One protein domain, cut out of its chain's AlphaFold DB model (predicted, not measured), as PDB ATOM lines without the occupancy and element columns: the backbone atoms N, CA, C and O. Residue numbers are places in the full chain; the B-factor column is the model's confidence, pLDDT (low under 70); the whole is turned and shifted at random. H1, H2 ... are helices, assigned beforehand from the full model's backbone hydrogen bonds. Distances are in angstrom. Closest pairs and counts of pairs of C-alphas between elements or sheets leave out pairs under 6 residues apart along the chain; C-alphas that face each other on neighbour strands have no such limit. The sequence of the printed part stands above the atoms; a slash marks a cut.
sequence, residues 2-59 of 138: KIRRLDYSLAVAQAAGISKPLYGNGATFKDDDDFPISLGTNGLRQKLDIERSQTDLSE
ATOM      1  N   LYS A   2     125.353 108.066 136.047       79.44
ATOM      2  CA  LYS A   2     125.686 109.479 135.770       79.44
ATOM      3  C   LYS A   2     125.002 110.090 134.529       79.44
ATOM      4  O   LYS A   2     124.407 111.153 134.643       79.44
ATOM      5  N   ILE A   3     124.991 109.388 133.388       84.56
ATOM      6  CA  ILE A   3     124.345 109.852 132.138       84.56
ATOM      7  C   ILE A   3     122.842 110.098 132.331       84.56
ATOM      8  O   ILE A   3     122.325 111.121 131.902       84.56
ATOM      9  N   ARG A   4     122.144 109.185 133.021       85.25
ATOM     10  CA  ARG A   4     120.701 109.307 133.267       85.25
ATOM     11  C   ARG A   4     120.381 110.508 134.169       85.25
ATOM     12  O   ARG A   4     119.403 111.194 133.914       85.25
ATOM     13  N   ARG A   5     121.219 110.803 135.174       86.31
ATOM     14  CA  ARG A   5     121.073 112.027 135.985       86.31
ATOM     15  C   ARG A   5     121.275 113.298 135.152       86.31
ATOM     16  O   ARG A   5     120.468 114.208 135.267       86.31
ATOM     17  N   LEU A   6     122.286 113.334 134.274       87.44
ATOM     18  CA  LEU A   6     122.500 114.476 133.373       87.44
ATOM     19  C   LEU A   6     121.323 114.716 132.416       87.44
ATOM     20  O   LEU A   6     120.998 115.865 132.133       87.44
ATOM     21  N   ASP A   7     120.705 113.648 131.919       88.75
ATOM     22  CA  ASP A   7     119.556 113.726 131.012       88.75
ATOM     23  C   ASP A   7     118.343 114.379 131.703       88.75
ATOM     24  O   ASP A   7     117.696 115.266 131.147       88.75
ATOM     25  N   TYR A   8     118.099 114.022 132.970       88.62
ATOM     26  CA  TYR A   8     117.072 114.666 133.793       88.62
ATOM     27  C   TYR A   8     117.412 116.123 134.121       88.62
ATOM     28  O   TYR A   8     116.558 116.988 133.946       88.62
ATOM     29  N   SER A   9     118.656 116.427 134.507       88.00
ATOM     30  CA  SER A   9     119.117 117.812 134.685       88.00
ATOM     31  C   SER A   9     118.895 118.662 133.432       88.00
ATOM     32  O   SER A   9     118.472 119.811 133.529       88.00
ATOM     33  N   LEU A  10     119.148 118.106 132.242       88.50
ATOM     34  CA  LEU A  10     118.925 118.799 130.974       88.50
ATOM     35  C   LEU A  10     117.436 119.087 130.742       88.50
ATOM     36  O   LEU A  10     117.091 120.205 130.360       88.50
ATOM     37  N   ALA A  11     116.562 118.111 131.007       88.75
ATOM     38  CA  ALA A  11     115.115 118.280 130.890       88.75
ATOM     39  C   ALA A  11     114.578 119.348 131.857       88.75
ATOM     40  O   ALA A  11     113.788 120.201 131.452       88.75
ATOM     41  N   VAL A  12     115.051 119.354 133.109       86.88
ATOM     42  CA  VAL A  12     114.666 120.355 134.118       86.88
ATOM     43  C   VAL A  12     115.186 121.742 133.738       86.88
ATOM     44  O   VAL A  12     114.421 122.702 133.758       86.88
ATOM     45  N   ALA A  13     116.447 121.866 133.309       86.44
ATOM     46  CA  ALA A  13     117.009 123.140 132.855       86.44
ATOM     47  C   ALA A  13     116.267 123.700 131.628       86.44
ATOM     48  O   ALA A  13     116.073 124.912 131.519       86.44
ATOM     49  N   GLN A  14     115.822 122.823 130.721       87.38
ATOM     50  CA  GLN A  14     115.042 123.198 129.542       87.38
ATOM     51  C   GLN A  14     113.624 123.643 129.915       87.38
ATOM     52  O   GLN A  14     113.160 124.656 129.398       87.38
ATOM     53  N   ALA A  15     112.970 122.941 130.845       86.44
ATOM     54  CA  ALA A  15     111.668 123.336 131.383       86.44
ATOM     55  C   ALA A  15     111.734 124.668 132.150       86.44
ATOM     56  O   ALA A  15     110.824 125.485 132.052       86.44
ATOM     57  N   ALA A  16     112.835 124.916 132.862       83.56
ATOM     58  CA  ALA A  16     113.090 126.163 133.579       83.56
ATOM     59  C   ALA A  16     113.571 127.317 132.672       83.56
ATOM     60  O   ALA A  16     113.755 128.435 133.151       83.56
ATOM     61  N   GLY A  17     113.801 127.073 131.375       82.56
ATOM     62  CA  GLY A  17     114.260 128.094 130.424       82.56
ATOM     63  C   GLY A  17     115.702 128.577 130.645       82.56
ATOM     64  O   GLY A  17     116.091 129.631 130.137       82.56
ATOM     65  N   ILE A  18     116.519 127.824 131.386       82.25
ATOM     66  CA  ILE A  18     117.883 128.218 131.762       82.25
ATOM     67  C   ILE A  18     118.858 127.769 130.672       82.25
ATOM     68  O   ILE A  18     119.355 126.644 130.662       82.25
ATOM     69  N   SER A  19     119.148 128.665 129.728       80.88
ATOM     70  CA  SER A  19     120.028 128.371 128.584       80.88
ATOM     71  C   SER A  19     121.517 128.639 128.837       80.88
ATOM     72  O   SER A  19     122.372 128.003 128.214       80.88
ATOM     73  N   LYS A  20     121.838 129.562 129.750       81.38
ATOM     74  CA  LYS A  20     123.203 129.989 130.100       81.38
ATOM     75  C   LYS A  20     123.528 129.642 131.559       81.38
ATOM     76  O   LYS A  20     122.592 129.492 132.345       81.38
ATOM     77  N   PRO A  21     124.818 129.548 131.931       80.19
ATOM     78  CA  PRO A  21     125.200 129.305 133.313       80.19
ATOM     79  C   PRO A  21     124.669 130.401 134.242       80.19
ATOM     80  O   PRO A  21     124.759 131.583 133.914       80.19
ATOM     81  N   LEU A  22     124.158 130.020 135.411       72.56
ATOM     82  CA  LEU A  22     123.591 130.951 136.400       72.56
ATOM     83  C   LEU A  22     124.649 131.606 137.312       72.56
ATOM     84  O   LEU A  22     124.318 132.318 138.260       72.56
ATOM     85  N   TYR A  23     125.932 131.406 137.012       67.69
ATOM     86  CA  TYR A  23     127.050 131.996 137.740       67.69
ATOM     87  C   TYR A  23     127.310 133.419 137.238       67.69
ATOM     88  O   TYR A  23     127.887 133.608 136.170       67.69
ATOM     89  N   GLY A  24     126.878 134.431 137.994       58.38
ATOM     90  CA  GLY A  24     127.167 135.818 137.610       58.38
ATOM     91  C   GLY A  24     126.699 136.921 138.552       58.38
ATOM     92  O   GLY A  24     127.293 137.991 138.539       58.38
ATOM     93  N   ASN A  25     125.696 136.688 139.406       53.06
ATOM     94  CA  ASN A  25     124.999 137.805 140.067       53.06
ATOM     95  C   ASN A  25     125.076 137.811 141.606       53.06
ATOM     96  O   ASN A  25     124.205 138.383 142.250       53.06
ATOM     97  N   GLY A  26     126.064 137.153 142.224       53.25
ATOM     98  CA  GLY A  26     126.225 137.152 143.693       53.25
ATOM     99  C   GLY A  26     125.111 136.442 144.483       53.25
ATOM    100  O   GLY A  26     125.170 136.390 145.708       53.25
ATOM    101  N   ALA A  27     124.117 135.864 143.804       54.50
ATOM    102  CA  ALA A  27     123.114 134.995 144.398       54.50
ATOM    103  C   ALA A  27     123.643 133.556 144.439       54.50
ATOM    104  O   ALA A  27     123.977 132.972 143.406       54.50
ATOM    105  N   THR A  28     123.713 132.976 145.634       54.97
ATOM    106  CA  THR A  28     124.009 131.554 145.826       54.97
ATOM    107  C   THR A  28     122.774 130.755 145.426       54.97
ATOM    108  O   THR A  28     121.915 130.456 146.253       54.97
ATOM    109  N   PHE A  29     122.638 130.456 144.135       63.22
ATOM    110  CA  PHE A  29     121.610 129.529 143.679       63.22
ATOM    111  C   PHE A  29     121.934 128.153 144.245       63.22
ATOM    112  O   PHE A  29     122.988 127.580 143.962       63.22
ATOM    113  N   LYS A  30     121.043 127.657 145.102       62.75
ATOM    114  CA  LYS A  30     121.139 126.307 145.633       62.75
ATOM    115  C   LYS A  30     120.640 125.372 144.539       62.75
ATOM    116  O   LYS A  30     119.439 125.296 144.295       62.75
ATOM    117  N   ASP A  31     121.588 124.781 143.827       69.19
ATOM    118  CA  ASP A  31     121.297 123.757 142.832       69.19
ATOM    119  C   ASP A  31     120.675 122.543 143.535       69.19
ATOM    120  O   ASP A  31     120.940 122.302 144.716       69.19
ATOM    121  N   ASP A  32     119.827 121.807 142.827       69.62
ATOM    122  CA  ASP A  32     119.320 120.534 143.332       69.62
ATOM    123  C   ASP A  32     120.495 119.539 143.416       69.62
ATOM    124  O   ASP A  32     121.248 119.380 142.449       69.62
ATOM    125  N   ASP A  33     120.669 118.889 144.574       70.38
ATOM    126  CA  ASP A  33     121.750 117.921 144.810       70.38
ATOM    127  C   ASP A  33     121.642 116.707 143.865       70.38
ATOM    128  O   ASP A  33     122.654 116.096 143.502       70.38
ATOM    129  N   ASP A  34     120.427 116.361 143.429       74.50
ATOM    130  CA  ASP A  34     120.186 115.257 142.508       74.50
ATOM    131  C   ASP A  34     120.254 115.679 141.035       74.50
ATOM    132  O   ASP A  34     120.758 114.900 140.211       74.50
ATOM    133  N   PHE A  35     119.804 116.899 140.709       78.44
ATOM    134  CA  PHE A  35     119.706 117.400 139.332       78.44
ATOM    135  C   PHE A  35     120.249 118.826 139.166       78.44
ATOM    136  O   PHE A  35     119.477 119.775 139.022       78.44
ATOM    137  N   PRO A  36     121.576 118.996 139.056       79.75
ATOM    138  CA  PRO A  36     122.157 120.319 138.903       79.75
ATOM    139  C   PRO A  36     121.792 120.947 137.547       79.75
ATOM    140  O   PRO A  36     122.068 120.363 136.496       79.75
ATOM    141  N   ILE A  37     121.195 122.140 137.565       82.25
ATOM    142  CA  ILE A  37     120.769 122.925 136.390       82.25
ATOM    143  C   ILE A  37     121.600 124.198 136.181       82.25
ATOM    144  O   ILE A  37     121.469 124.861 135.150       82.25
ATOM    145  N   SER A  38     122.494 124.522 137.118       81.19
ATOM    146  CA  SER A  38     123.319 125.742 137.138       81.19
ATOM    147  C   SER A  38     124.181 125.976 135.894       81.19
ATOM    148  O   SER A  38     124.473 127.123 135.559       81.19
ATOM    149  N   LEU A  39     124.581 124.912 135.192       82.12
ATOM    150  CA  LEU A  39     125.392 124.975 133.970       82.12
ATOM    151  C   LEU A  39     124.568 125.395 132.729       82.12
ATOM    152  O   LEU A  39     125.135 125.776 131.701       82.12
ATOM    153  N   GLY A  40     123.237 125.350 132.833       84.44
ATOM    154  CA  GLY A  40     122.292 125.636 131.758       84.44
ATOM    155  C   GLY A  40     122.228 124.545 130.685       84.44
ATOM    156  O   GLY A  40     123.095 123.672 130.587       84.44
ATOM    157  N   THR A  41     121.196 124.594 129.840       87.19
ATOM    158  CA  THR A  41     120.941 123.557 128.822       87.19
ATOM    159  C   THR A  41     122.105 123.362 127.858       87.19
ATOM    160  O   THR A  41     122.370 122.240 127.435       87.19
ATOM    161  N   ASN A  42     122.809 124.438 127.501       85.94
ATOM    162  CA  ASN A  42     123.902 124.375 126.532       85.94
ATOM    163  C   ASN A  42     125.110 123.619 127.095       85.94
ATOM    164  O   ASN A  42     125.638 122.721 126.441       85.94
ATOM    165  N   GLY A  43     125.512 123.931 128.329       86.12
ATOM    166  CA  GLY A  43     126.631 123.243 128.963       86.12
ATOM    167  C   GLY A  43     126.276 121.824 129.412       86.12
ATOM    168  O   GLY A  43     127.102 120.924 129.274       86.12
ATOM    169  N   LEU A  44     125.041 121.582 129.872       88.38
ATOM    170  CA  LEU A  44     124.571 120.231 130.206       88.38
ATOM    171  C   LEU A  44     124.510 119.318 128.977       88.38
ATOM    172  O   LEU A  44     124.928 118.166 129.071       88.38
ATOM    173  N   ARG A  45     124.056 119.824 127.822       87.69
ATOM    174  CA  ARG A  45     124.031 119.064 126.562       87.69
ATOM    175  C   ARG A  45     125.444 118.697 126.104       87.69
ATOM    176  O   ARG A  45     125.706 117.527 125.855       87.69
ATOM    177  N   GLN A  46     126.372 119.656 126.102       86.50
ATOM    178  CA  GLN A  46     127.768 119.384 125.748       86.50
ATOM    179  C   GLN A  46     128.412 118.363 126.696       86.50
ATOM    180  O   GLN A  46     129.118 117.456 126.265       86.50
ATOM    181  N   LYS A  47     128.153 118.483 128.003       87.12
ATOM    182  CA  LYS A  47     128.657 117.536 129.003       87.12
ATOM    183  C   LYS A  47     128.066 116.136 128.810       87.12
ATOM    184  O   LYS A  47     128.784 115.155 128.970       87.12
ATOM    185  N   LEU A  48     126.786 116.035 128.446       86.88
ATOM    186  CA  LEU A  48     126.128 114.767 128.132       86.88
ATOM    187  C   LEU A  48     126.750 114.097 126.901       86.88
ATOM    188  O   LEU A  48     126.993 112.895 126.940       86.88
ATOM    189  N   ASP A  49     127.057 114.858 125.851       86.06
ATOM    190  CA  ASP A  49     127.704 114.328 124.644       86.06
ATOM    191  C   ASP A  49     129.142 113.861 124.914       86.06
ATOM    192  O   ASP A  49     129.553 112.809 124.423       86.06
ATOM    193  N   ILE A  50     129.892 114.570 125.764       84.25
ATOM    194  CA  ILE A  50     131.227 114.133 126.207       84.25
ATOM    195  C   ILE A  50     131.126 112.825 127.001       84.25
ATOM    196  O   ILE A  50     131.829 111.866 126.708       84.25
ATOM    197  N   GLU A  51     130.221 112.738 127.975       80.88
ATOM    198  CA  GLU A  51     130.075 111.536 128.810       80.88
ATOM    199  C   GLU A  51     129.467 110.346 128.041       80.88
ATOM    200  O   GLU A  51     129.676 109.202 128.432       80.88
ATOM    201  N   ARG A  52     128.721 110.587 126.952       80.56
ATOM    202  CA  ARG A  52     128.232 109.537 126.038       80.56
ATOM    203  C   ARG A  52     129.296 109.069 125.045       80.56
ATOM    204  O   ARG A  52     129.269 107.908 124.657       80.56
ATOM    205  N   SER A  53     130.197 109.954 124.618       77.19
ATOM    206  CA  SER A  53     131.283 109.621 123.685       77.19
ATOM    207  C   SER A  53     132.496 108.999 124.384       77.19
ATOM    208  O   SER A  53     133.170 108.156 123.789       77.19
ATOM    209  N   GLN A  54     132.745 109.333 125.654       67.19
ATOM    210  CA  GLN A  54     133.782 108.699 126.471       67.19
ATOM    211  C   GLN A  54     133.366 107.291 126.904       67.19
ATOM    212  O   GLN A  54     132.859 107.050 127.997       67.19
ATOM    213  N   THR A  55     133.602 106.348 125.998       61.78
ATOM    214  CA  THR A  55     133.336 104.918 126.193       61.78
ATOM    215  C   THR A  55     134.501 104.217 126.908       61.78
ATOM    216  O   THR A  55     134.318 103.137 127.465       61.78
ATOM    217  N   ASP A  56     135.688 104.835 126.953       59.19
ATOM    218  CA  ASP A  56     136.889 104.231 127.532       59.19
ATOM    219  C   ASP A  56     137.192 104.759 128.946       59.19
ATOM    220  O   ASP A  56     137.894 105.747 129.163       59.19
ATOM    221  N   LEU A  57     136.654 104.062 129.949       62.25
ATOM    222  CA  LEU A  57     136.915 104.326 131.370       62.25
ATOM    223  C   LEU A  57     138.398 104.128 131.755       62.25
ATOM    224  O   LEU A  57     138.808 104.535 132.846       62.25
ATOM    225  N   SER A  58     139.195 103.502 130.882       55.69
ATOM    226  CA  SER A  58     140.616 103.203 131.093       55.69
ATOM    227  C   SER A  58     141.510 104.437 130.933       55.69
ATOM    228  O   SER A  58     142.568 104.504 131.558       55.69
ATOM    229  N   GLU A  59     141.090 105.431 130.141       63.38
ATOM    230  CA  GLU A  59     141.830 106.692 129.986       63.38
ATOM    231  C   GLU A  59     141.618 107.633 131.174       63.38
ATOM    232  O   GLU A  59     142.523 108.375 131.558       63.38
TER     233      GLU A  59
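Overview. This is residues 2 to 59 of the 138 residues of the protein "Chain length determinant protein" of Edwardsiella piscicida (UniProt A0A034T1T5). Two helices, H1 then H2, lie side by side as a helical hairpin; the long loop of residues 16 to 39 swings out beyond one end and folds back, while residues 53 to 59 stick out at the other. The 58 printed residues are all helix in class, with under half, 28, in named elements and no named strand. The whole is only just compact, close to loose, with a radius of gyration of the C-alphas of 12.3 A, and spans 39 by 22 by 19 A.

Arrangement. Look at H1, residues 2 to 15, and H2, residues 40 to 53: this hairpin's helices touch, closest at the C-alphas of Leu 10 and Thr 41, 5.6 A apart. They run opposite ways at a shallow tilt of 25 degrees. In both, every O i to N i+4 pair is within hydrogen-bond range.

Along the chain. Find C-alpha 2 at (125.686, 109.479, 135.770); H1 runs 20.2 A to C-alpha 15. H2 runs 20.1 A from Gly 40 to C-alpha 53 at (131.283, 109.621, 123.685).

Size, cuts and confidence. The C-alphas farthest apart, of Asn 25 and Ser 58, are 39.0 A apart. The link is long, 24 residues, and the printed part has no cut. Residues 23 to 32 and 54 to 59 have pLDDT under 70.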